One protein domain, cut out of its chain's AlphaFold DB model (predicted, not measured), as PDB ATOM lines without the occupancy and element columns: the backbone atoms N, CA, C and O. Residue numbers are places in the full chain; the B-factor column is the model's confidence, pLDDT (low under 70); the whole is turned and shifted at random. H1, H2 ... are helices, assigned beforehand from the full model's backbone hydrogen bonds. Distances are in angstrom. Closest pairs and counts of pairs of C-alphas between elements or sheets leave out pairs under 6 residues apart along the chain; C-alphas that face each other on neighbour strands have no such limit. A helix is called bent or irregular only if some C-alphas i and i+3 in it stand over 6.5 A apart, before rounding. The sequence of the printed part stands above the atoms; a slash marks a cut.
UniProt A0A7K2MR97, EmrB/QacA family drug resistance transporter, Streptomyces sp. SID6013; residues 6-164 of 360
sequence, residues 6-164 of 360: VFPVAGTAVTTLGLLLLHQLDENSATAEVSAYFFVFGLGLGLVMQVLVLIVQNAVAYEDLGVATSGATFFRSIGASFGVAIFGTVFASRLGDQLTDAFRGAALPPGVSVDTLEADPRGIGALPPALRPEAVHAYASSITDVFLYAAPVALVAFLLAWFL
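This is residues 6 to 164 of the 360 residues of the protein "EmrB/QacA family drug resistance transporter" of Streptomyces sp. SID6013 (UniProt A0A7K2MR97). Four long helices, H1, H2, H3 and H6, make an up-and-down bundle. H3 meets H2 near one end and H6 near the other, beside short H4 and H5. The printed part, 159 residues with six named helices, is all helix, a loose rod of 66 by 30 by 22 A, radius of gyration of the C-alphas 20.0 A.

H3, residues 62 to 102, 57.9 A long, begins at C-alpha (33.268, 95.172, 33.192) and is irregular: C-alphas 63 and 66 are 7.3 A apart. H6, 132 to 162, ends at C-alpha (38.539, 95.233, 8.103). H1 is 6 to 22, H2 31 to 59, H4 114 to 119, H5 121 to 126.

H3 touches H6, closest C-alphas Leu 95 and Ser 142, 5.3 A. H1 and H2 form a hairpin, closest C-alphas Gly 18 and Phe 41, 4.2 A. Every O i to N i+4 pair is within hydrogen-bond range in H1 and H4; H5 has 0 of 2, but 3 O i to N i+3 pairs.

The link H3 to H4 is long; residues 61 to 64 have pLDDT under 70.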
ATOM      1  N   VAL A   6      44.372  90.940  13.295       81.81
ATOM      2  CA  VAL A   6      44.859  89.960  12.315       81.81
ATOM      3  C   VAL A   6      44.056  88.657  12.375       81.81
ATOM      4  O   VAL A   6      43.836  88.050  11.333       81.81
ATOM      5  N   PHE A   7      43.571  88.242  13.551       84.88
ATOM      6  CA  PHE A   7      42.892  86.951  13.689       84.88
ATOM      7  C   PHE A   7      41.484  86.920  13.078       84.88
ATOM      8  O   PHE A   7      41.231  85.997  12.309       84.88
ATOM      9  N   PRO A   8      40.579  87.895  13.310       85.81
ATOM     10  CA  PRO A   8      39.282  87.911  12.635       85.81
ATOM     11  C   PRO A   8      39.418  88.074  11.123       85.81
ATOM     12  O   PRO A   8      38.699  87.417  10.379       85.81
ATOM     13  N   VAL A   9      40.359  88.903  10.660       89.75
ATOM     14  CA  VAL A   9      40.611  89.120   9.226       89.75
ATOM     15  C   VAL A   9      41.140  87.844   8.568       89.75
ATOM     16  O   VAL A   9      40.599  87.403   7.558       89.75
ATOM     17  N   ALA A  10      42.159  87.206   9.150       91.00
ATOM     18  CA  ALA A  10      42.689  85.950   8.629       91.00
ATOM     19  C   ALA A  10      41.659  84.816   8.735       91.00
ATOM     20  O   ALA A  10      41.475  84.068   7.783       91.00
ATOM     21  N   GLY A  11      40.949  84.714   9.860       90.75
ATOM     22  CA  GLY A  11      39.934  83.692  10.089       90.75
ATOM     23  C   GLY A  11      38.787  83.776   9.085       90.75
ATOM     24  O   GLY A  11      38.472  82.781   8.442       90.75
ATOM     25  N   THR A  12      38.223  84.967   8.865       91.75
ATOM     26  CA  THR A  12      37.149  85.172   7.874       91.75
ATOM     27  C   THR A  12      37.626  84.972   6.431       91.75
ATOM     28  O   THR A  12      36.876  84.421   5.621       91.75
ATOM     29  N   ALA A  13      38.878  85.317   6.104       93.81
ATOM     30  CA  ALA A  13      39.480  84.990   4.808       93.81
ATOM     31  C   ALA A  13      39.592  83.472   4.599       93.81
ATOM     32  O   ALA A  13      39.183  82.956   3.560       93.81
ATOM     33  N   VAL A  14      40.097  82.751   5.606       95.19
ATOM     34  CA  VAL A  14      40.238  81.288   5.579       95.19
ATOM     35  C   VAL A  14      38.869  80.606   5.513       95.19
ATOM     36  O   VAL A  14      38.709  79.668   4.739       95.19
ATOM     37  N   THR A  15      37.860  81.092   6.241       94.12
ATOM     38  CA  THR A  15      36.483  80.583   6.145       94.12
ATOM     39  C   THR A  15      35.903  80.789   4.748       94.12
ATOM     40  O   THR A  15      35.309  79.864   4.201       94.12
ATOM     41  N   THR A  16      36.100  81.969   4.150       95.12
ATOM     42  CA  THR A  16      35.628  82.259   2.786       95.12
ATOM     43  C   THR A  16      36.299  81.334   1.773       95.12
ATOM     44  O   THR A  16      35.620  80.736   0.944       95.12
ATOM     45  N   LEU A  17      37.618  81.142   1.880       95.75
ATOM     46  CA  LEU A  17      38.351  80.194   1.041       95.75
ATOM     47  C   LEU A  17      37.867  78.752   1.251       95.75
ATOM     48  O   LEU A  17      37.667  78.032   0.280       95.75
ATOM     49  N   GLY A  18      37.633  78.344   2.500       94.81
ATOM     50  CA  GLY A  18      37.107  77.024   2.840       94.81
ATOM     51  C   GLY A  18      35.741  76.753   2.209       94.81
ATOM     52  O   GLY A  18      35.535  75.676   1.669       94.81
ATOM     53  N   LEU A  19      34.837  77.738   2.197       94.62
ATOM     54  CA  LEU A  19      33.539  77.626   1.520       94.62
ATOM     55  C   LEU A  19      33.686  77.457   0.000       94.62
ATOM     56  O   LEU A  19      33.009  76.619  -0.589       94.62
ATOM     57  N   LEU A  20      34.603  78.201  -0.627       94.62
ATOM     58  CA  LEU A  20      34.880  78.075  -2.064       94.62
ATOM     59  C   LEU A  20      35.544  76.739  -2.433       94.62
ATOM     60  O   LEU A  20      35.351  76.250  -3.544       94.62
ATOM     61  N   LEU A  21      36.327  76.153  -1.524       93.81
ATOM     62  CA  LEU A  21      36.885  74.810  -1.688       93.81
ATOM     63  C   LEU A  21      35.806  73.738  -1.520       93.81
ATOM     64  O   LEU A  21      35.710  72.836  -2.342       93.81
ATOM     65  N   LEU A  22      34.955  73.860  -0.498       92.94
ATOM     66  CA  LEU A  22      33.844  72.932  -0.270       92.94
ATOM     67  C   LEU A  22      32.841  72.924  -1.432       92.94
ATOM     68  O   LEU A  22      32.265  71.880  -1.712       92.94
ATOM     69  N   HIS A  23      32.663  74.049  -2.131       93.38
ATOM     70  CA  HIS A  23      31.842  74.104  -3.343       93.38
ATOM     71  C   HIS A  23      32.392  73.239  -4.496       93.38
ATOM     72  O   HIS A  23      31.622  72.763  -5.317       93.38
ATOM     73  N   GLN A  24      33.709  73.005  -4.557       90.75
ATOM     74  CA  GLN A  24      34.338  72.191  -5.611       90.75
ATOM     75  C   GLN A  24      34.216  70.681  -5.367       90.75
ATOM     76  O   GLN A  24      34.681  69.899  -6.195       90.75
ATOM     77  N   LEU A  25      33.647  70.265  -4.231       90.62
ATOM     78  CA  LEU A  25      33.424  68.852  -3.948       90.62
ATOM     79  C   LEU A  25      32.345  68.276  -4.867       90.62
ATOM     80  O   LEU A  25      31.368  68.939  -5.203       90.62
ATOM     81  N   ASP A  26      32.524  67.011  -5.213       84.81
ATOM     82  CA  ASP A  26      31.616  66.233  -6.050       84.81
ATOM     83  C   ASP A  26      31.468  64.822  -5.458       84.81
ATOM     84  O   ASP A  26      32.222  64.438  -4.554       84.81
ATOM     85  N   GLU A  27      30.532  64.006  -5.953       79.88
ATOM     86  CA  GLU A  27      30.349  62.635  -5.448       79.88
ATOM     87  C   GLU A  27      31.589  61.735  -5.605       79.88
ATOM     88  O   GLU A  27      31.702  60.709  -4.931       79.88
ATOM     89  N   ASN A  28      32.533  62.122  -6.466       84.75
ATOM     90  CA  ASN A  28      33.763  61.382  -6.741       84.75
ATOM     91  C   ASN A  28      34.968  61.839  -5.897       84.75
ATOM     92  O   ASN A  28      36.052  61.259  -6.010       84.75
ATOM     93  N   SER A  29      34.814  62.874  -5.063       88.00
ATOM     94  CA  SER A  29      35.913  63.424  -4.263       88.00
ATOM     95  C   SER A  29      36.443  62.419  -3.236       88.00
ATOM     96  O   SER A  29      35.697  61.740  -2.527       88.00
ATOM     97  N   ALA A  30      37.770  62.340  -3.108       92.06
ATOM     98  CA  ALA A  30      38.407  61.423  -2.169       92.06
ATOM     99  C   ALA A  30      38.172  61.858  -0.710       92.06
ATOM    100  O   ALA A  30      38.203  63.045  -0.389       92.06
ATOM    101  N   THR A  31      38.059  60.903   0.223       90.31
ATOM    102  CA  THR A  31      37.867  61.197   1.660       90.31
ATOM    103  C   THR A  31      38.934  62.143   2.220       90.31
ATOM    104  O   THR A  31      38.643  62.966   3.088       90.31
ATOM    105  N   ALA A  32      40.170  62.046   1.718       92.56
ATOM    106  CA  ALA A  32      41.270  62.919   2.113       92.56
ATOM    107  C   ALA A  32      41.056  64.376   1.667       92.56
ATOM    108  O   ALA A  32      41.342  65.291   2.433       92.56
ATOM    109  N   GLU A  33      40.518  64.586   0.465       92.44
ATOM    110  CA  GLU A  33      40.205  65.911  -0.079       92.44
ATOM    111  C   GLU A  33      39.060  66.566   0.702       92.44
ATOM    112  O   GLU A  33      39.216  67.674   1.214       92.44
ATOM    113  N   VAL A  34      37.962  65.829   0.912       92.69
ATOM    114  CA  VAL A  34      36.824  66.276   1.732       92.69
ATOM    115  C   VAL A  34      37.302  66.680   3.130       92.69
ATOM    116  O   VAL A  34      36.992  67.768   3.619       92.69
ATOM    117  N   SER A  35      38.121  65.833   3.760       93.38
ATOM    118  CA  SER A  35      38.672  66.088   5.097       93.38
ATOM    119  C   SER A  35      39.578  67.323   5.127       93.38
ATOM    120  O   SER A  35      39.512  68.103   6.077       93.38
ATOM    121  N   ALA A  36      40.399  67.531   4.093       95.62
ATOM    122  CA  ALA A  36      41.252  68.710   3.975       95.62
ATOM    123  C   ALA A  36      40.427  70.000   3.835       95.62
ATOM    124  O   ALA A  36      40.724  70.989   4.506       95.62
ATOM    125  N   TYR A  37      39.363  69.999   3.029       95.00
ATOM    126  CA  TYR A  37      38.515  71.184   2.849       95.00
ATOM    127  C   TYR A  37      37.710  71.513   4.109       95.00
ATOM    128  O   TYR A  37      37.690  72.671   4.535       95.00
ATOM    129  N   PHE A  38      37.144  70.506   4.785       94.06
ATOM    130  CA  PHE A  38      36.507  70.704   6.093       94.06
ATOM    131  C   PHE A  38      37.493  71.181   7.161       94.06
ATOM    132  O   PHE A  38      37.127  72.005   8.000       94.06
ATOM    133  N   PHE A  39      38.746  70.720   7.122       95.56
ATOM    134  CA  PHE A  39      39.792  71.208   8.019       95.56
ATOM    135  C   PHE A  39      40.078  72.698   7.800       95.56
ATOM    136  O   PHE A  39      40.100  73.457   8.766       95.56
ATOM    137  N   VAL A  40      40.240  73.141   6.546       95.31
ATOM    138  CA  VAL A  40      40.454  74.563   6.219       95.31
ATOM    139  C   VAL A  40      39.261  75.410   6.672       95.31
ATOM    140  O   VAL A  40      39.443  76.428   7.342       95.31
ATOM    141  N   PHE A  41      38.038  74.969   6.375       92.81
ATOM    142  CA  PHE A  41      36.819  75.654   6.805       92.81
ATOM    143  C   PHE A  41      36.706  75.749   8.338       92.81
ATOM    144  O   PHE A  41      36.471  76.832   8.884       92.81
ATOM    145  N   GLY A  42      36.939  74.637   9.043       90.88
ATOM    146  CA  GLY A  42      36.905  74.566  10.505       90.88
ATOM    147  C   GLY A  42      37.988  75.413  11.173       90.88
ATOM    148  O   GLY A  42      37.715  76.081  12.172       90.88
ATOM    149  N   LEU A  43      39.192  75.459  10.595       92.94
ATOM    150  CA  LEU A  43      40.282  76.318  11.056       92.94
ATOM    151  C   LEU A  43      39.884  77.799  10.990       92.94
ATOM    152  O   LEU A  43      40.072  78.526  11.967       92.94
ATOM    153  N   GLY A  44      39.291  78.235   9.875       89.94
ATOM    154  CA  GLY A  44      38.791  79.603   9.727       89.94
ATOM    155  C   GLY A  44      37.749  79.954  10.792       89.94
ATOM    156  O   GLY A  44      37.887  80.962  11.488       89.94
ATOM    157  N   LEU A  45      36.760  79.073  10.998       87.12
ATOM    158  CA  LEU A  45      35.735  79.260  12.032       87.12
ATOM    159  C   LEU A  45      36.329  79.340  13.444       87.12
ATOM    160  O   LEU A  45      35.933  80.205  14.228       87.12
ATOM    161  N   GLY A  46      37.294  78.474  13.769       85.56
ATOM    162  CA  GLY A  46      37.954  78.454  15.076       85.56
ATOM    163  C   GLY A  46      38.702  79.752  15.388       85.56
ATOM    164  O   GLY A  46      38.603  80.270  16.503       85.56
ATOM    165  N   LEU A  47      39.387  80.317  14.388       85.12
ATOM    166  CA  LEU A  47      40.097  81.594  14.510       85.12
ATOM    167  C   LEU A  47      39.150  82.778  14.756       85.12
ATOM    168  O   LEU A  47      39.521  83.725  15.447       85.12
ATOM    169  N   VAL A  48      37.930  82.733  14.214       83.62
ATOM    170  CA  VAL A  48      36.946  83.816  14.359       83.62
ATOM    171  C   VAL A  48      36.190  83.720  15.685       83.62
ATOM    172  O   VAL A  48      36.083  84.718  16.401       83.62
ATOM    173  N   MET A  49      35.679  82.533  16.034       79.44
ATOM    174  CA  MET A  49      34.756  82.357  17.165       79.44
ATOM    175  C   MET A  49      35.358  82.796  18.502       79.44
ATOM    176  O   MET A  49      34.716  83.527  19.255       79.44
ATOM    177  N   GLN A  50      36.598  82.393  18.787       75.81
ATOM    178  CA  GLN A  50      37.251  82.722  20.058       75.81
ATOM    179  C   GLN A  50      37.613  84.207  20.155       75.81
ATOM    180  O   GLN A  50      37.536  84.816  21.222       75.81
ATOM    181  N   VAL A  51      37.978  84.818  19.029       80.50
ATOM    182  CA  VAL A  51      38.469  86.194  19.024       80.50
ATOM    183  C   VAL A  51      37.321  87.196  19.095       80.50
ATOM    184  O   VAL A  51      37.447  88.187  19.805       80.50
ATOM    185  N   LEU A  52      36.177  86.934  18.453       78.56
ATOM    186  CA  LEU A  52      35.014  87.828  18.526       78.56
ATOM    187  C   LEU A  52      34.478  87.994  19.951       78.56
ATOM    188  O   LEU A  52      34.180  89.118  20.353       78.56
ATOM    189  N   VAL A  53      34.396  86.908  20.726       75.94
ATOM    190  CA  VAL A  53      33.970  86.980  22.134       75.94
ATOM    191  C   VAL A  53      34.933  87.856  22.927       75.94
ATOM    192  O   VAL A  53      34.501  88.774  23.623       75.94
ATOM    193  N   LEU A  54      36.235  87.636  22.754       76.81
ATOM    194  CA  LEU A  54      37.261  88.414  23.437       76.81
ATOM    195  C   LEU A  54      37.222  89.902  23.049       76.81
ATOM    196  O   LEU A  54      37.427  90.758  23.905       76.81
ATOM    197  N   ILE A  55      36.921  90.226  21.788       76.94
ATOM    198  CA  ILE A  55      36.775  91.612  21.317       76.94
ATOM    199  C   ILE A  55      35.588  92.297  21.987       76.94
ATOM    200  O   ILE A  55      35.745  93.394  22.518       76.94
ATOM    201  N   VAL A  56      34.414  91.660  21.975       77.44
ATOM    202  CA  VAL A  56      33.203  92.215  22.600       77.44
ATOM    203  C   VAL A  56      33.448  92.461  24.084       77.44
ATOM    204  O   VAL A  56      33.151  93.541  24.586       77.44
ATOM    205  N   GLN A  57      34.061  91.492  24.760       72.94
ATOM    206  CA  GLN A  57      34.423  91.600  26.168       72.94
ATOM    207  C   GLN A  57      35.445  92.708  26.437       72.94
ATOM    208  O   GLN A  57      35.405  93.351  27.480       72.94
ATOM    209  N   ASN A  58      36.362  92.956  25.501       72.94
ATOM    210  CA  ASN A  58      37.373  93.996  25.636       72.94
ATOM    211  C   ASN A  58      36.843  95.417  25.362       72.94
ATOM    212  O   ASN A  58      37.405  96.379  25.892       72.94
ATOM    213  N   ALA A  59      35.790  95.544  24.552       74.19
ATOM    214  CA  ALA A  59      35.228  96.822  24.123       74.19
ATOM    215  C   ALA A  59      34.298  97.481  25.157       74.19
ATOM    216  O   ALA A  59      34.020  98.674  25.042       74.19
ATOM    217  N   VAL A  60      33.821  96.731  26.153       71.88
ATOM    218  CA  VAL A  60      32.862  97.214  27.159       71.88
ATOM    219  C   VAL A  60      33.493  97.368  28.542       71.88
ATOM    220  O   VAL A  60      34.552  96.803  28.829       71.88
ATOM    221  N   ALA A  61      32.847  98.160  29.402       66.56
ATOM    222  CA  ALA A  61      33.161  98.176  30.825       66.56
ATOM    223  C   ALA A  61      32.804  96.821  31.453       66.56
ATOM    224  O   ALA A  61      31.942  96.094  30.956       66.56
ATOM    225  N   TYR A  62      33.472  96.467  32.548       55.78
ATOM    226  CA  TYR A  62      33.268  95.172  33.192       55.78
ATOM    227  C   TYR A  62      31.837  95.001  33.732       55.78
ATOM    228  O   TYR A  62      31.277  93.910  33.639       55.78
ATOM    229  N   GLU A  63      31.218  96.084  34.216       59.41
ATOM    230  CA  GLU A  63      29.807  96.098  34.639       59.41
ATOM    231  C   GLU A  63      28.852  95.656  33.517       59.41
ATOM    232  O   GLU A  63      27.852  94.987  33.772       59.41
ATOM    233  N   ASP A  64      29.207  95.947  32.264       69.12
ATOM    234  CA  ASP A  64      28.423  95.602  31.078       69.12
ATOM    235  C   ASP A  64      28.856  94.273  30.438       69.12
ATOM    236  O   ASP A  64      28.282  93.852  29.431       69.12
ATOM    237  N   LEU A  65      29.848  93.569  30.999       71.06
ATOM    238  CA  LEU A  65      30.421  92.356  30.403       71.06
ATOM    239  C   LEU A  65      29.369  91.254  30.213       71.06
ATOM    240  O   LEU A  65      29.347  90.571  29.182       71.06
ATOM    241  N   GLY A  66      28.476  91.105  31.196       70.69
ATOM    242  CA  GLY A  66      27.360  90.162  31.151       70.69
ATOM    243  C   GLY A  66      26.348  90.513  30.060       70.69
ATOM    244  O   GLY A  66      25.938  89.639  29.291       70.69
ATOM    245  N   VAL A  67      26.004  91.798  29.923       76.50
ATOM    246  CA  VAL A  67      25.086  92.306  28.888       76.50
ATOM    247  C   VAL A  67      25.703  92.162  27.496       76.50
ATOM    248  O   VAL A  67      25.050  91.675  26.577       76.50
ATOM    249  N   ALA A  68      26.981  92.496  27.335       74.31
ATOM    250  CA  ALA A  68      27.685  92.402  26.061       74.31
ATOM    251  C   ALA A  68      27.857  90.947  25.596       74.31
ATOM    252  O   ALA A  68      27.606  90.626  24.434       74.31
ATOM    253  N   THR A  69      28.231  90.042  26.507       77.62
ATOM    254  CA  THR A  69      28.422  88.616  26.191       77.62
ATOM    255  C   THR A  69      27.090  87.923  25.889       77.62
ATOM    256  O   THR A  69      26.985  87.166  24.915       77.62
ATOM    257  N   SER A  70      26.051  88.192  26.688       80.50
ATOM    258  CA  SER A  70      24.707  87.653  26.444       80.50
ATOM    259  C   SER A  70      24.090  88.235  25.172       80.50
ATOM    260  O   SER A  70      23.557  87.474  24.368       80.50
ATOM    261  N   GLY A  71      24.256  89.536  24.920       84.31
ATOM    262  CA  GLY A  71      23.837  90.200  23.688       84.31
ATOM    263  C   GLY A  71      24.508  89.608  22.449       84.31
ATOM    264  O   GLY A  71      23.823  89.225  21.502       84.31
ATOM    265  N   ALA A  72      25.833  89.434  22.466       81.75
ATOM    266  CA  ALA A  72      26.558  88.792  21.368       81.75
ATOM    267  C   ALA A  72      26.084  87.347  21.131       81.75
ATOM    268  O   ALA A  72      25.906  86.923  19.988       81.75
ATOM    269  N   THR A  73      25.820  86.598  22.203       80.31
ATOM    270  CA  THR A  73      25.278  85.234  22.114       80.31
ATOM    271  C   THR A  73      23.858  85.220  21.550       80.31
ATOM    272  O   THR A  73      23.542  84.375  20.714       80.31
ATOM    273  N   PHE A  74      23.016  86.170  21.954       82.75
ATOM    274  CA  PHE A  74      21.654  86.326  21.459       82.75
ATOM    275  C   PHE A  74      21.634  86.633  19.957       82.75
ATOM    276  O   PHE A  74      20.982  85.915  19.200       82.75
ATOM    277  N   PHE A  75      22.424  87.609  19.495       84.75
ATOM    278  CA  PHE A  75      22.560  87.907  18.064       84.75
ATOM    279  C   PHE A  75      23.137  86.730  17.275       84.75
ATOM    280  O   PHE A  75      22.686  86.460  16.163       84.75
ATOM    281  N   ARG A  76      24.088  85.985  17.852       84.50
ATOM    282  CA  ARG A  76      24.614  84.757  17.243       84.50
ATOM    283  C   ARG A  76      23.538  83.682  17.108       84.50
ATOM    284  O   ARG A  76      23.471  83.041  16.066       84.50
ATOM    285  N   SER A  77      22.706  83.489  18.130       84.81
ATOM    286  CA  SER A  77      21.589  82.540  18.095       84.81
ATOM    287  C   SER A  77      20.579  82.919  17.009       84.81
ATOM    288  O   SER A  77      20.231  82.090  16.174       84.81
ATOM    289  N   ILE A  78      20.212  84.204  16.939       89.88
ATOM    290  CA  ILE A  78      19.362  84.747  15.873       89.88
ATOM    291  C   ILE A  78      19.975  84.477  14.494       89.88
ATOM    292  O   ILE A  78      19.302  83.954  13.607       89.88
ATOM    293  N   GLY A  79      21.259  84.800  14.315       86.44
ATOM    294  CA  GLY A  79      21.977  84.570  13.065       86.44
ATOM    295  C   GLY A  79      22.049  83.090  12.686       86.44
ATOM    296  O   GLY A  79      21.887  82.760  11.516       86.44
ATOM    297  N   ALA A  80      22.225  82.192  13.660       86.00
ATOM    298  CA  ALA A  80      22.216  80.751  13.433       86.00
ATOM    299  C   ALA A  80      20.836  80.260  12.972       86.00
ATOM    300  O   ALA A  80      20.754  79.521  11.994       86.00
ATOM    301  N   SER A  81      19.753  80.707  13.613       89.44
ATOM    302  CA  SER A  81      18.388  80.354  13.207       89.44
ATOM    303  C   SER A  81      18.049  80.868  11.806       89.44
ATOM    304  O   SER A  81      17.569  80.095  10.978       89.44
ATOM    305  N   PHE A  82      18.339  82.141  11.507       92.00
ATOM    306  CA  PHE A  82      18.137  82.688  10.160       92.00
ATOM    307  C   PHE A  82      19.025  82.003   9.123       92.00
ATOM    308  O   PHE A  82      18.553  81.704   8.031       92.00
ATOM    309  N   GLY A  83      20.283  81.717   9.463       89.56
ATOM    310  CA  GLY A  83      21.215  81.016   8.585       89.56
ATOM    311  C   GLY A  83      20.698  79.635   8.200       89.56
ATOM    312  O   GLY A  83      20.609  79.331   7.016       89.56
ATOM    313  N   VAL A  84      20.284  78.825   9.179       91.12
ATOM    314  CA  VAL A  84      19.714  77.491   8.925       91.12
ATOM    315  C   VAL A  84      18.450  77.579   8.070       91.12
ATOM    316  O   VAL A  84      18.306  76.797   7.138       91.12
ATOM    317  N   ALA A  85      17.562  78.540   8.339       94.00
ATOM    318  CA  ALA A  85      16.346  78.714   7.548       94.00
ATOM    319  C   ALA A  85      16.652  79.110   6.093       94.00
ATOM    320  O   ALA A  85      16.191  78.444   5.172       94.00
ATOM    321  N   ILE A  86      17.470  80.146   5.877       94.56
ATOM    322  CA  ILE A  86      17.807  80.653   4.538       94.56
ATOM    323  C   ILE A  86      18.554  79.590   3.732       94.56
ATOM    324  O   ILE A  86      18.158  79.276   2.613       94.56
ATOM    325  N   PHE A  87      19.616  79.011   4.296       93.38
ATOM    326  CA  PHE A  87      20.407  78.001   3.595       93.38
ATOM    327  C   PHE A  87      19.642  76.687   3.417       93.38
ATOM    328  O   PHE A  87      19.815  76.034   2.394       93.38
ATOM    329  N   GLY A  88      18.747  76.336   4.345       92.38
ATOM    330  CA  GLY A  88      17.817  75.219   4.182       92.38
ATOM    331  C   GLY A  88      16.831  75.439   3.033       92.38
ATOM    332  O   GLY A  88      16.601  74.524   2.247       92.38
ATOM    333  N   THR A  89      16.298  76.654   2.872       94.25
ATOM    334  CA  THR A  89      15.454  77.007   1.718       94.25
ATOM    335  C   THR A  89      16.236  76.971   0.407       94.25
ATOM    336  O   THR A  89      15.730  76.445  -0.580       94.25
ATOM    337  N   VAL A  90      17.470  77.492   0.385       94.00
ATOM    338  CA  VAL A  90      18.345  77.411  -0.798       94.00
ATOM    339  C   VAL A  90      18.621  75.953  -1.162       94.00
ATOM    340  O   VAL A  90      18.474  75.594  -2.325       94.00
ATOM    341  N   PHE A  91      18.956  75.117  -0.177       93.81
ATOM    342  CA  PHE A  91      19.171  73.685  -0.370       93.81
ATOM    343  C   PHE A  91      17.941  72.998  -0.965       93.81
ATOM    344  O   PHE A  91      18.058  72.350  -1.997       93.81
ATOM    345  N   ALA A  92      16.766  73.171  -0.349       92.31
ATOM    346  CA  ALA A  92      15.531  72.534  -0.804       92.31
ATOM    347  C   ALA A  92      15.153  72.974  -2.226       92.31
ATOM    348  O   ALA A  92      14.862  72.138  -3.070       92.31
ATOM    349  N   SER A  93      15.243  74.277  -2.520       92.44
ATOM    350  CA  SER A  93      14.970  74.804  -3.862       92.44
ATOM    351  C   SER A  93      15.935  74.241  -4.906       92.44
ATOM    352  O   SER A  93      15.503  73.853  -5.986       92.44
ATOM    353  N   ARG A  94      17.237  74.193  -4.596       93.75
ATOM    354  CA  ARG A  94      18.253  73.665  -5.516       93.75
ATOM    355  C   ARG A  94      18.085  72.172  -5.745       93.75
ATOM    356  O   ARG A  94      18.158  71.733  -6.890       93.75
ATOM    357  N   LEU A  95      17.790  71.432  -4.681       93.06
ATOM    358  CA  LEU A  95      17.555  69.998  -4.745       93.06
ATOM    359  C   LEU A  95      16.341  69.676  -5.611       93.06
ATOM    360  O   LEU A  95      16.433  68.802  -6.468       93.06
ATOM    361  N   GLY A  96      15.243  70.412  -5.446       90.62
ATOM    362  CA  GLY A  96      14.047  70.233  -6.263       90.62
ATOM    363  C   GLY A  96      14.271  70.508  -7.740       90.62
ATOM    364  O   GLY A  96      13.888  69.691  -8.584       90.62
ATOM    365  N   ASP A  97      14.956  71.607  -8.063       91.94
ATOM    366  CA  ASP A  97      15.315  71.946  -9.443       91.94
ATOM    367  C   ASP A  97      16.201  70.851 -10.065       91.94
ATOM    368  O   ASP A  97      15.906  70.349 -11.152       91.94
ATOM    369  N   GLN A  98      17.247  70.418  -9.352       90.75
ATOM    370  CA  GLN A  98      18.196  69.416  -9.845       90.75
ATOM    371  C   GLN A  98      17.575  68.020  -9.979       90.75
ATOM    372  O   GLN A  98      17.832  67.335 -10.967       90.75
ATOM    373  N   LEU A  99      16.721  67.595  -9.041       90.25
ATOM    374  CA  LEU A  99      15.992  66.327  -9.148       90.25
ATOM    375  C   LEU A  99      14.959  66.357 -10.283       90.25
ATOM    376  O   LEU A  99      14.788  65.364 -10.991       90.25
ATOM    377  N   THR A 100      14.282  67.490 -10.485       89.50
ATOM    378  CA  THR A 100      13.337  67.670 -11.598       89.50
ATOM    379  C   THR A 100      14.050  67.581 -12.945       89.50
ATOM    380  O   THR A 100      13.538  66.953 -13.876       89.50
ATOM    381  N   ASP A 101      15.238  68.175 -13.046       88.69
ATOM    382  CA  ASP A 101      16.079  68.101 -14.238       88.69
ATOM    383  C   ASP A 101      16.621  66.683 -14.473       88.69
ATOM    384  O   ASP A 101      16.517  66.187 -15.598       88.69
ATOM    385  N   ALA A 102      17.110  66.007 -13.429       86.00
ATOM    386  CA  ALA A 102      17.616  64.632 -13.488       86.00
ATOM    387  C   ALA A 102      16.546  63.626 -13.948       86.00
ATOM    388  O   ALA A 102      16.789  62.732 -14.754       86.00
ATOM    389  N   PHE A 103      15.303  63.776 -13.486       86.75
ATOM    390  CA  PHE A 103      14.219  62.862 -13.862       86.75
ATOM    391  C   PHE A 103      13.401  63.330 -15.067       86.75
ATOM    392  O   PHE A 103      12.358  62.739 -15.373       86.75
ATOM    393  N   ARG A 104      13.846  64.367 -15.789       84.56
ATOM    394  CA  ARG A 104      13.121  64.902 -16.944       84.56
ATOM    395  C   ARG A 104      12.966  63.827 -18.027       84.56
ATOM    396  O   ARG A 104      13.909  63.467 -18.722       84.56
ATOM    397  N   GLY A 105      11.736  63.342 -18.203       77.31
ATOM    398  CA  GLY A 105      11.406  62.303 -19.187       77.31
ATOM    399  C   GLY A 105      11.611  60.862 -18.700       77.31
ATOM    400  O   GLY A 105      11.391  59.933 -19.477       77.31
ATOM    401  N   ALA A 106      11.976  60.655 -17.430       80.44
ATOM    402  CA  ALA A 106      12.071  59.338 -16.810       80.44
ATOM    403  C   ALA A 106      10.742  58.929 -16.147       80.44
ATOM    404  O   ALA A 106      10.062  59.738 -15.516       80.44
ATOM    405  N   ALA A 107      10.369  57.651 -16.259       74.75
ATOM    406  CA  ALA A 107       9.218  57.104 -15.544       74.75
ATOM    407  C   ALA A 107       9.622  56.744 -14.106       74.75
ATOM    408  O   ALA A 107      10.323  55.755 -13.878       74.75
ATOM    409  N   LEU A 108       9.185  57.555 -13.141       77.62
ATOM    410  CA  LEU A 108       9.406  57.291 -11.721       77.62
ATOM    411  C   LEU A 108       8.491  56.152 -11.217       77.62
ATOM    412  O   LEU A 108       7.358  56.016 -11.692       77.62
ATOM    413  N   PRO A 109       8.952  55.323 -10.261       76.00
ATOM    414  CA  PRO A 109       8.119  54.303  -9.629       76.00
ATOM    415  C   PRO A 109       6.879  54.902  -8.939       76.00
ATOM    416  O   PRO A 109       6.951  56.010  -8.402       76.00
ATOM    417  N   PRO A 110       5.749  54.173  -8.873       73.88
ATOM    418  CA  PRO A 110       4.569  54.637  -8.150       73.88
ATOM    419  C   PRO A 110       4.892  54.859  -6.664       73.88
ATOM    420  O   PRO A 110       5.383  53.957  -5.989       73.88
ATOM    421  N   GLY A 111       4.608  56.067  -6.167       72.81
ATOM    422  CA  GLY A 111       4.903  56.483  -4.791       72.81
ATOM    423  C   GLY A 111       6.234  57.219  -4.601       72.81
ATOM    424  O   GLY A 111       6.499  57.659  -3.488       72.81
ATOM    425  N   VAL A 112       7.041  57.389  -5.658       76.06
ATOM    426  CA  VAL A 112       8.262  58.211  -5.644       76.06
ATOM    427  C   VAL A 112       8.045  59.455  -6.504       76.06
ATOM    428  O   VAL A 112       7.842  59.361  -7.713       76.06
ATOM    429  N   SER A 113       8.092  60.626  -5.877       82.31
ATOM    430  CA  SER A 113       8.120  61.946  -6.517       82.31
ATOM    431  C   SER A 113       9.338  62.751  -6.060       82.31
ATOM    432  O   SER A 113      10.003  62.391  -5.085       82.31
ATOM    433  N   VAL A 114       9.606  63.865  -6.744       82.56
ATOM    434  CA  VAL A 114      10.635  64.834  -6.334       82.56
ATOM    435  C   VAL A 114      10.400  65.282  -4.886       82.56
ATOM    436  O   VAL A 114      11.306  65.140  -4.072       82.56
ATOM    437  N   ASP A 115       9.164  65.640  -4.521       83.50
ATOM    438  CA  ASP A 115       8.814  66.053  -3.149       83.50
ATOM    439  C   ASP A 115       9.119  64.967  -2.101       83.50
ATOM    440  O   ASP A 115       9.580  65.255  -0.997       83.50
ATOM    441  N   THR A 116       8.865  63.692  -2.431       83.75
ATOM    442  CA  THR A 116       9.155  62.583  -1.503       83.75
ATOM    443  C   THR A 116      10.650  62.347  -1.331       83.75
ATOM    444  O   THR A 116      11.077  61.958  -0.246       83.75
ATOM    445  N   LEU A 117      11.438  62.583  -2.385       82.94
ATOM    446  CA  LEU A 117      12.888  62.449  -2.332       82.94
ATOM    447  C   LEU A 117      13.490  63.621  -1.564       82.94
ATOM    448  O   LEU A 117      14.246  63.369  -0.639       82.94
ATOM    449  N   GLU A 118      13.078  64.863  -1.830       83.62
ATOM    450  CA  GLU A 118      13.501  66.042  -1.057       83.62
ATOM    451  C   GLU A 118      13.316  65.860   0.456       83.62
ATOM    452  O   GLU A 118      14.204  66.206   1.239       83.62
ATOM    453  N   ALA A 119      12.177  65.294   0.867       83.56
ATOM    454  CA  ALA A 119      11.850  65.074   2.270       83.56
ATOM    455  C   ALA A 119      12.601  63.889   2.906       83.56
ATOM    456  O   ALA A 119      12.902  63.937   4.102       83.56
ATOM    457  N   ASP A 120      12.894  62.827   2.144       82.31
ATOM    458  CA  ASP A 120      13.619  61.656   2.645       82.31
ATOM    459  C   ASP A 120      14.639  61.094   1.625       82.31
ATOM    460  O   ASP A 120      14.275  60.356   0.700       82.31
ATOM    461  N   PRO A 121      15.955  61.312   1.845       78.31
ATOM    462  CA  PRO A 121      17.006  60.786   0.973       78.31
ATOM    463  C   PRO A 121      17.097  59.252   0.988       78.31
ATOM    464  O   PRO A 121      17.713  58.655   0.103       78.31
ATOM    465  N   ARG A 122      16.480  58.563   1.959       79.44
ATOM    466  CA  ARG A 122      16.432  57.088   1.971       79.44
ATOM    467  C   ARG A 122      15.640  56.533   0.788       79.44
ATOM    468  O   ARG A 122      15.889  55.397   0.376       79.44
ATOM    469  N   GLY A 123      14.754  57.342   0.199       76.25
ATOM    470  CA  GLY A 123      14.010  57.005  -1.013       76.25
ATOM    471  C   GLY A 123      14.900  56.732  -2.231       76.25
ATOM    472  O   GLY A 123      14.509  55.959  -3.105       76.25
ATOM    473  N   ILE A 124      16.139  57.246  -2.257       79.81
ATOM    474  CA  ILE A 124      17.103  57.000  -3.347       79.81
ATOM    475  C   ILE A 124      17.397  55.498  -3.501       79.81
ATOM    476  O   ILE A 124      17.577  54.999  -4.612       79.81
ATOM    477  N   GLY A 125      17.388  54.738  -2.400       79.38
ATOM    478  CA  GLY A 125      17.613  53.290  -2.427       79.38
ATOM    479  C   GLY A 125      16.528  52.502  -3.173       79.38
ATOM    480  O   GLY A 125      16.802  51.403  -3.660       79.38
ATOM    481  N   ALA A 126      15.322  53.064  -3.299       78.88
ATOM    482  CA  ALA A 126      14.199  52.462  -4.015       78.88
ATOM    483  C   ALA A 126      14.202  52.781  -5.522       78.88
ATOM    484  O   ALA A 126      13.462  52.154  -6.280       78.88
ATOM    485  N   LEU A 127      15.047  53.716  -5.978       80.50
ATOM    486  CA  LEU A 127      15.137  54.073  -7.393       80.50
ATOM    487  C   LEU A 127      15.748  52.933  -8.230       80.50
ATOM    488  O   LEU A 127      16.607  52.182  -7.737       80.50
ATOM    489  N   PRO A 128      15.364  52.816  -9.516       83.25
ATOM    490  CA  PRO A 128      16.050  51.957 -10.474       83.25
ATOM    491  C   PRO A 128      17.557  52.270 -10.517       83.25
ATOM    492  O   PRO A 128      17.923  53.444 -10.449       83.25
ATOM    493  N   PRO A 129      18.444  51.269 -10.681       82.00
ATOM    494  CA  PRO A 129      19.897  51.475 -10.674       82.00
ATOM    495  C   PRO A 129      20.397  52.541 -11.658       82.00
ATOM    496  O   PRO A 129      21.405  53.179 -11.385       82.00
ATOM    497  N   ALA A 130      19.678  52.756 -12.765       83.50
ATOM    498  CA  ALA A 130      20.004  53.767 -13.769       83.50
ATOM    499  C   ALA A 130      19.806  55.216 -13.283       83.50
ATOM    500  O   ALA A 130      20.517  56.095 -13.743       83.50
ATOM    501  N   LEU A 131      18.876  55.461 -12.352       83.50
ATOM    502  CA  LEU A 131      18.515  56.808 -11.880       83.50
ATOM    503  C   LEU A 131      19.196  57.196 -10.557       83.50
ATOM    504  O   LEU A 131      19.169  58.356 -10.155       83.50
ATOM    505  N   ARG A 132      19.809  56.233  -9.854       85.88
ATOM    506  CA  ARG A 132      20.492  56.481  -8.570       85.88
ATOM    507  C   ARG A 132      21.682  57.438  -8.681       85.88
ATOM    508  O   ARG A 132      21.779  58.291  -7.804       85.88
ATOM    509  N   PRO A 133      22.578  57.322  -9.682       87.06
ATOM    510  CA  PRO A 133      23.728  58.217  -9.786       87.06
ATOM    511  C   PRO A 133      23.301  59.674  -9.957       87.06
ATOM    512  O   PRO A 133      23.830  60.537  -9.271       87.06
ATOM    513  N   GLU A 134      22.283  59.934 -10.780       86.38
ATOM    514  CA  GLU A 134      21.781  61.293 -11.003       86.38
ATOM    515  C   GLU A 134      21.116  61.884  -9.756       86.38
ATOM    516  O   GLU A 134      21.321  63.053  -9.441       86.38
ATOM    517  N   ALA A 135      20.387  61.067  -8.987       87.19
ATOM    518  CA  ALA A 135      19.843  61.497  -7.704       87.19
ATOM    519  C   ALA A 135      20.959  61.852  -6.705       87.19
ATOM    520  O   ALA A 135      20.892  62.884  -6.045       87.19
ATOM    521  N   VAL A 136      21.998  61.016  -6.596       87.81
ATOM    522  CA  VAL A 136      23.147  61.278  -5.709       87.81
ATOM    523  C   VAL A 136      23.895  62.542  -6.134       87.81
ATOM    524  O   VAL A 136      24.224  63.350  -5.267       87.81
ATOM    525  N   HIS A 137      24.096  62.741  -7.436       89.69
ATOM    526  CA  HIS A 137      24.710  63.948  -7.985       89.69
ATOM    527  C   HIS A 137      23.889  65.204  -7.662       89.69
ATOM    528  O   HIS A 137      24.440  66.189  -7.176       89.69
ATOM    529  N   ALA A 138      22.560  65.155  -7.822       90.12
ATOM    530  CA  ALA A 138      21.672  66.253  -7.430       90.12
ATOM    531  C   ALA A 138      21.788  66.582  -5.927       90.12
ATOM    532  O   ALA A 138      21.837  67.741  -5.528       90.12
ATOM    533  N   TYR A 139      21.912  65.577  -5.059       89.88
ATOM    534  CA  TYR A 139      22.172  65.831  -3.638       89.88
ATOM    535  C   TYR A 139      23.535  66.473  -3.390       89.88
ATOM    536  O   TYR A 139      23.621  67.442  -2.634       89.88
ATOM    537  N   ALA A 140      24.592  65.930  -3.994       89.94
ATOM    538  CA  ALA A 140      25.946  66.440  -3.831       89.94
ATOM    539  C   ALA A 140      26.036  67.898  -4.301       89.94
ATOM    540  O   ALA A 140      26.420  68.763  -3.514       89.94
ATOM    541  N   SER A 141      25.578  68.179  -5.523       91.25
ATOM    542  CA  SER A 141      25.587  69.516  -6.115       91.25
ATOM    543  C   SER A 141      24.726  70.510  -5.332       91.25
ATOM    544  O   SER A 141      25.168  71.624  -5.060       91.25
ATOM    545  N   SER A 142      23.535  70.117  -4.874       92.19
ATOM    546  CA  SER A 142      22.692  71.005  -4.062       92.19
ATOM    547  C   SER A 142      23.319  71.353  -2.713       92.19
ATOM    548  O   SER A 142      23.196  72.488  -2.252       92.19
ATOM    549  N   ILE A 143      24.014  70.410  -2.064       91.62
ATOM    550  CA  ILE A 143      24.759  70.686  -0.825       91.62
ATOM    551  C   ILE A 143      25.925  71.638  -1.107       91.62
ATOM    552  O   ILE A 143      26.139  72.591  -0.354       91.62
ATOM    553  N   THR A 144      26.687  71.400  -2.174       92.50
ATOM    554  CA  THR A 144      27.872  72.208  -2.482       92.50
ATOM    555  C   THR A 144      27.520  73.600  -2.998       92.50
ATOM    556  O   THR A 144      28.251  74.557  -2.721       92.50
ATOM    557  N   ASP A 145      26.358  73.768  -3.624       92.25
ATOM    558  CA  ASP A 145      25.778  75.068  -3.964       92.25
ATOM    559  C   ASP A 145      25.487  75.908  -2.716       92.25
ATOM    560  O   ASP A 145      25.754  77.111  -2.705       92.25
ATOM    561  N   VAL A 146      25.012  75.308  -1.619       94.12
ATOM    562  CA  VAL A 146      24.800  76.049  -0.361       94.12
ATOM    563  C   VAL A 146      26.099  76.687   0.129       94.12
ATOM    564  O   VAL A 146      26.081  77.837   0.577       94.12
ATOM    565  N   PHE A 147      27.238  75.994   0.010       94.12
ATOM    566  CA  PHE A 147      28.535  76.570   0.381       94.12
ATOM    567  C   PHE A 147      28.908  77.764  -0.503       94.12
ATOM    568  O   PHE A 147      29.408  78.768   0.015       94.12
ATOM    569  N   LEU A 148      28.593  77.712  -1.800       93.94
ATOM    570  CA  LEU A 148      28.765  78.849  -2.704       93.94
ATOM    571  C   LEU A 148      27.884  80.033  -2.293       93.94
ATOM    572  O   LEU A 148      28.368  81.160  -2.234       93.94
ATOM    573  N   TYR A 149      26.619  79.792  -1.949       93.69
ATOM    574  CA  TYR A 149      25.702  80.834  -1.474       93.69
ATOM    575  C   TYR A 149      26.097  81.417  -0.112       93.69
ATOM    576  O   TYR A 149      25.828  82.588   0.166       93.69
ATOM    577  N   ALA A 150      26.770  80.638   0.735       92.69
ATOM    578  CA  ALA A 150      27.323  81.116   1.996       92.69
ATOM    579  C   ALA A 150      28.588  81.974   1.807       92.69
ATOM    580  O   ALA A 150      28.869  82.841   2.641       92.69
ATOM    581  N   ALA A 151      29.342  81.783   0.716       94.00
ATOM    582  CA  ALA A 151      30.602  82.488   0.480       94.00
ATOM    583  C   ALA A 151      30.452  84.026   0.402       94.00
ATOM    584  O   ALA A 151      31.239  84.711   1.057       94.00
ATOM    585  N   PRO A 152      29.444  84.616  -0.277       94.94
ATOM    586  CA  PRO A 152      29.181  86.054  -0.219       94.94
ATOM    587  C   PRO A 152      28.928  86.580   1.196       94.94
ATOM    588  O   PRO A 152      29.401  87.660   1.542       94.94
ATOM    589  N   VAL A 153      28.219  85.822   2.039       93.00
ATOM    590  CA  VAL A 153      27.950  86.217   3.432       93.00
ATOM    591  C   VAL A 153      29.251  86.231   4.242       93.00
ATOM    592  O   VAL A 153      29.518  87.189   4.970       93.00
ATOM    593  N   ALA A 154      30.100  85.214   4.064       91.94
ATOM    594  CA  ALA A 154      31.430  85.167   4.671       91.94
ATOM    595  C   ALA A 154      32.351  86.286   4.152       91.94
ATOM    596  O   ALA A 154      33.079  86.894   4.937       91.94
ATOM    597  N   LEU A 155      32.265  86.625   2.863       93.12
ATOM    598  CA  LEU A 155      33.007  87.729   2.261       93.12
ATOM    599  C   LEU A 155      32.577  89.082   2.842       93.12
ATOM    600  O   LEU A 155      33.428  89.907   3.161       93.12
ATOM    601  N   VAL A 156      31.276  89.306   3.046       94.50
ATOM    602  CA  VAL A 156      30.784  90.503   3.747       94.50
ATOM    603  C   VAL A 156      31.334  90.551   5.172       94.50
ATOM    604  O   VAL A 156      31.821  91.598   5.593       94.50
ATOM    605  N   ALA A 157      31.344  89.430   5.901       90.31
ATOM    606  CA  ALA A 157      31.949  89.367   7.232       90.31
ATOM    607  C   ALA A 157      33.459  89.678   7.210       90.31
ATOM    608  O   ALA A 157      33.947  90.399   8.080       90.31
ATOM    609  N   PHE A 158      34.188  89.202   6.195       92.31
ATOM    610  CA  PHE A 158      35.597  89.537   5.973       92.31
ATOM    611  C   PHE A 158      35.805  91.037   5.721       92.31
ATOM    612  O   PHE A 158      36.680  91.654   6.333       92.31
ATOM    613  N   LEU A 159      34.969  91.653   4.882       92.75
ATOM    614  CA  LEU A 159      35.015  93.097   4.644       92.75
ATOM    615  C   LEU A 159      34.721  93.878   5.930       92.75
ATOM    616  O   LEU A 159      35.458  94.805   6.258       92.75
ATOM    617  N   LEU A 160      33.710  93.468   6.705       89.19
ATOM    618  CA  LEU A 160      33.378  94.070   8.000       89.19
ATOM    619  C   LEU A 160      34.509  93.916   9.027       89.19
ATOM    620  O   LEU A 160      34.782  94.856   9.777       89.19
ATOM    621  N   ALA A 161      35.229  92.789   9.026       87.06
ATOM    622  CA  ALA A 161      36.392  92.580   9.889       87.06
ATOM    623  C   ALA A 161      37.503  93.618   9.635       87.06
ATOM    624  O   ALA A 161      38.241  93.985  10.555       87.06
ATOM    625  N   TRP A 162      37.594  94.163   8.419       85.44
ATOM    626  CA  TRP A 162      38.539  95.233   8.103       85.44
ATOM    627  C   TRP A 162      38.199  96.565   8.786       85.44
ATOM    628  O   TRP A 162      39.101  97.353   9.085       85.44
ATOM    629  N   PHE A 163      36.922  96.803   9.093       84.12
ATOM    630  CA  PHE A 163      36.452  98.004   9.790       84.12
ATOM    631  C   PHE A 163      36.551  97.902  11.315       84.12
ATOM    632  O   PHE A 163      36.350  98.910  11.993       84.12
ATOM    633  N   LEU A 164      36.921  96.740  11.876       78.00
ATOM    634  CA  LEU A 164      37.160  96.638  13.316       78.00
ATOM    635  C   LEU A 164      38.305  97.569  13.732       78.00
ATOM    636  O   LEU A 164      39.414  97.533  13.179       78.00
TER     637      LEU A 164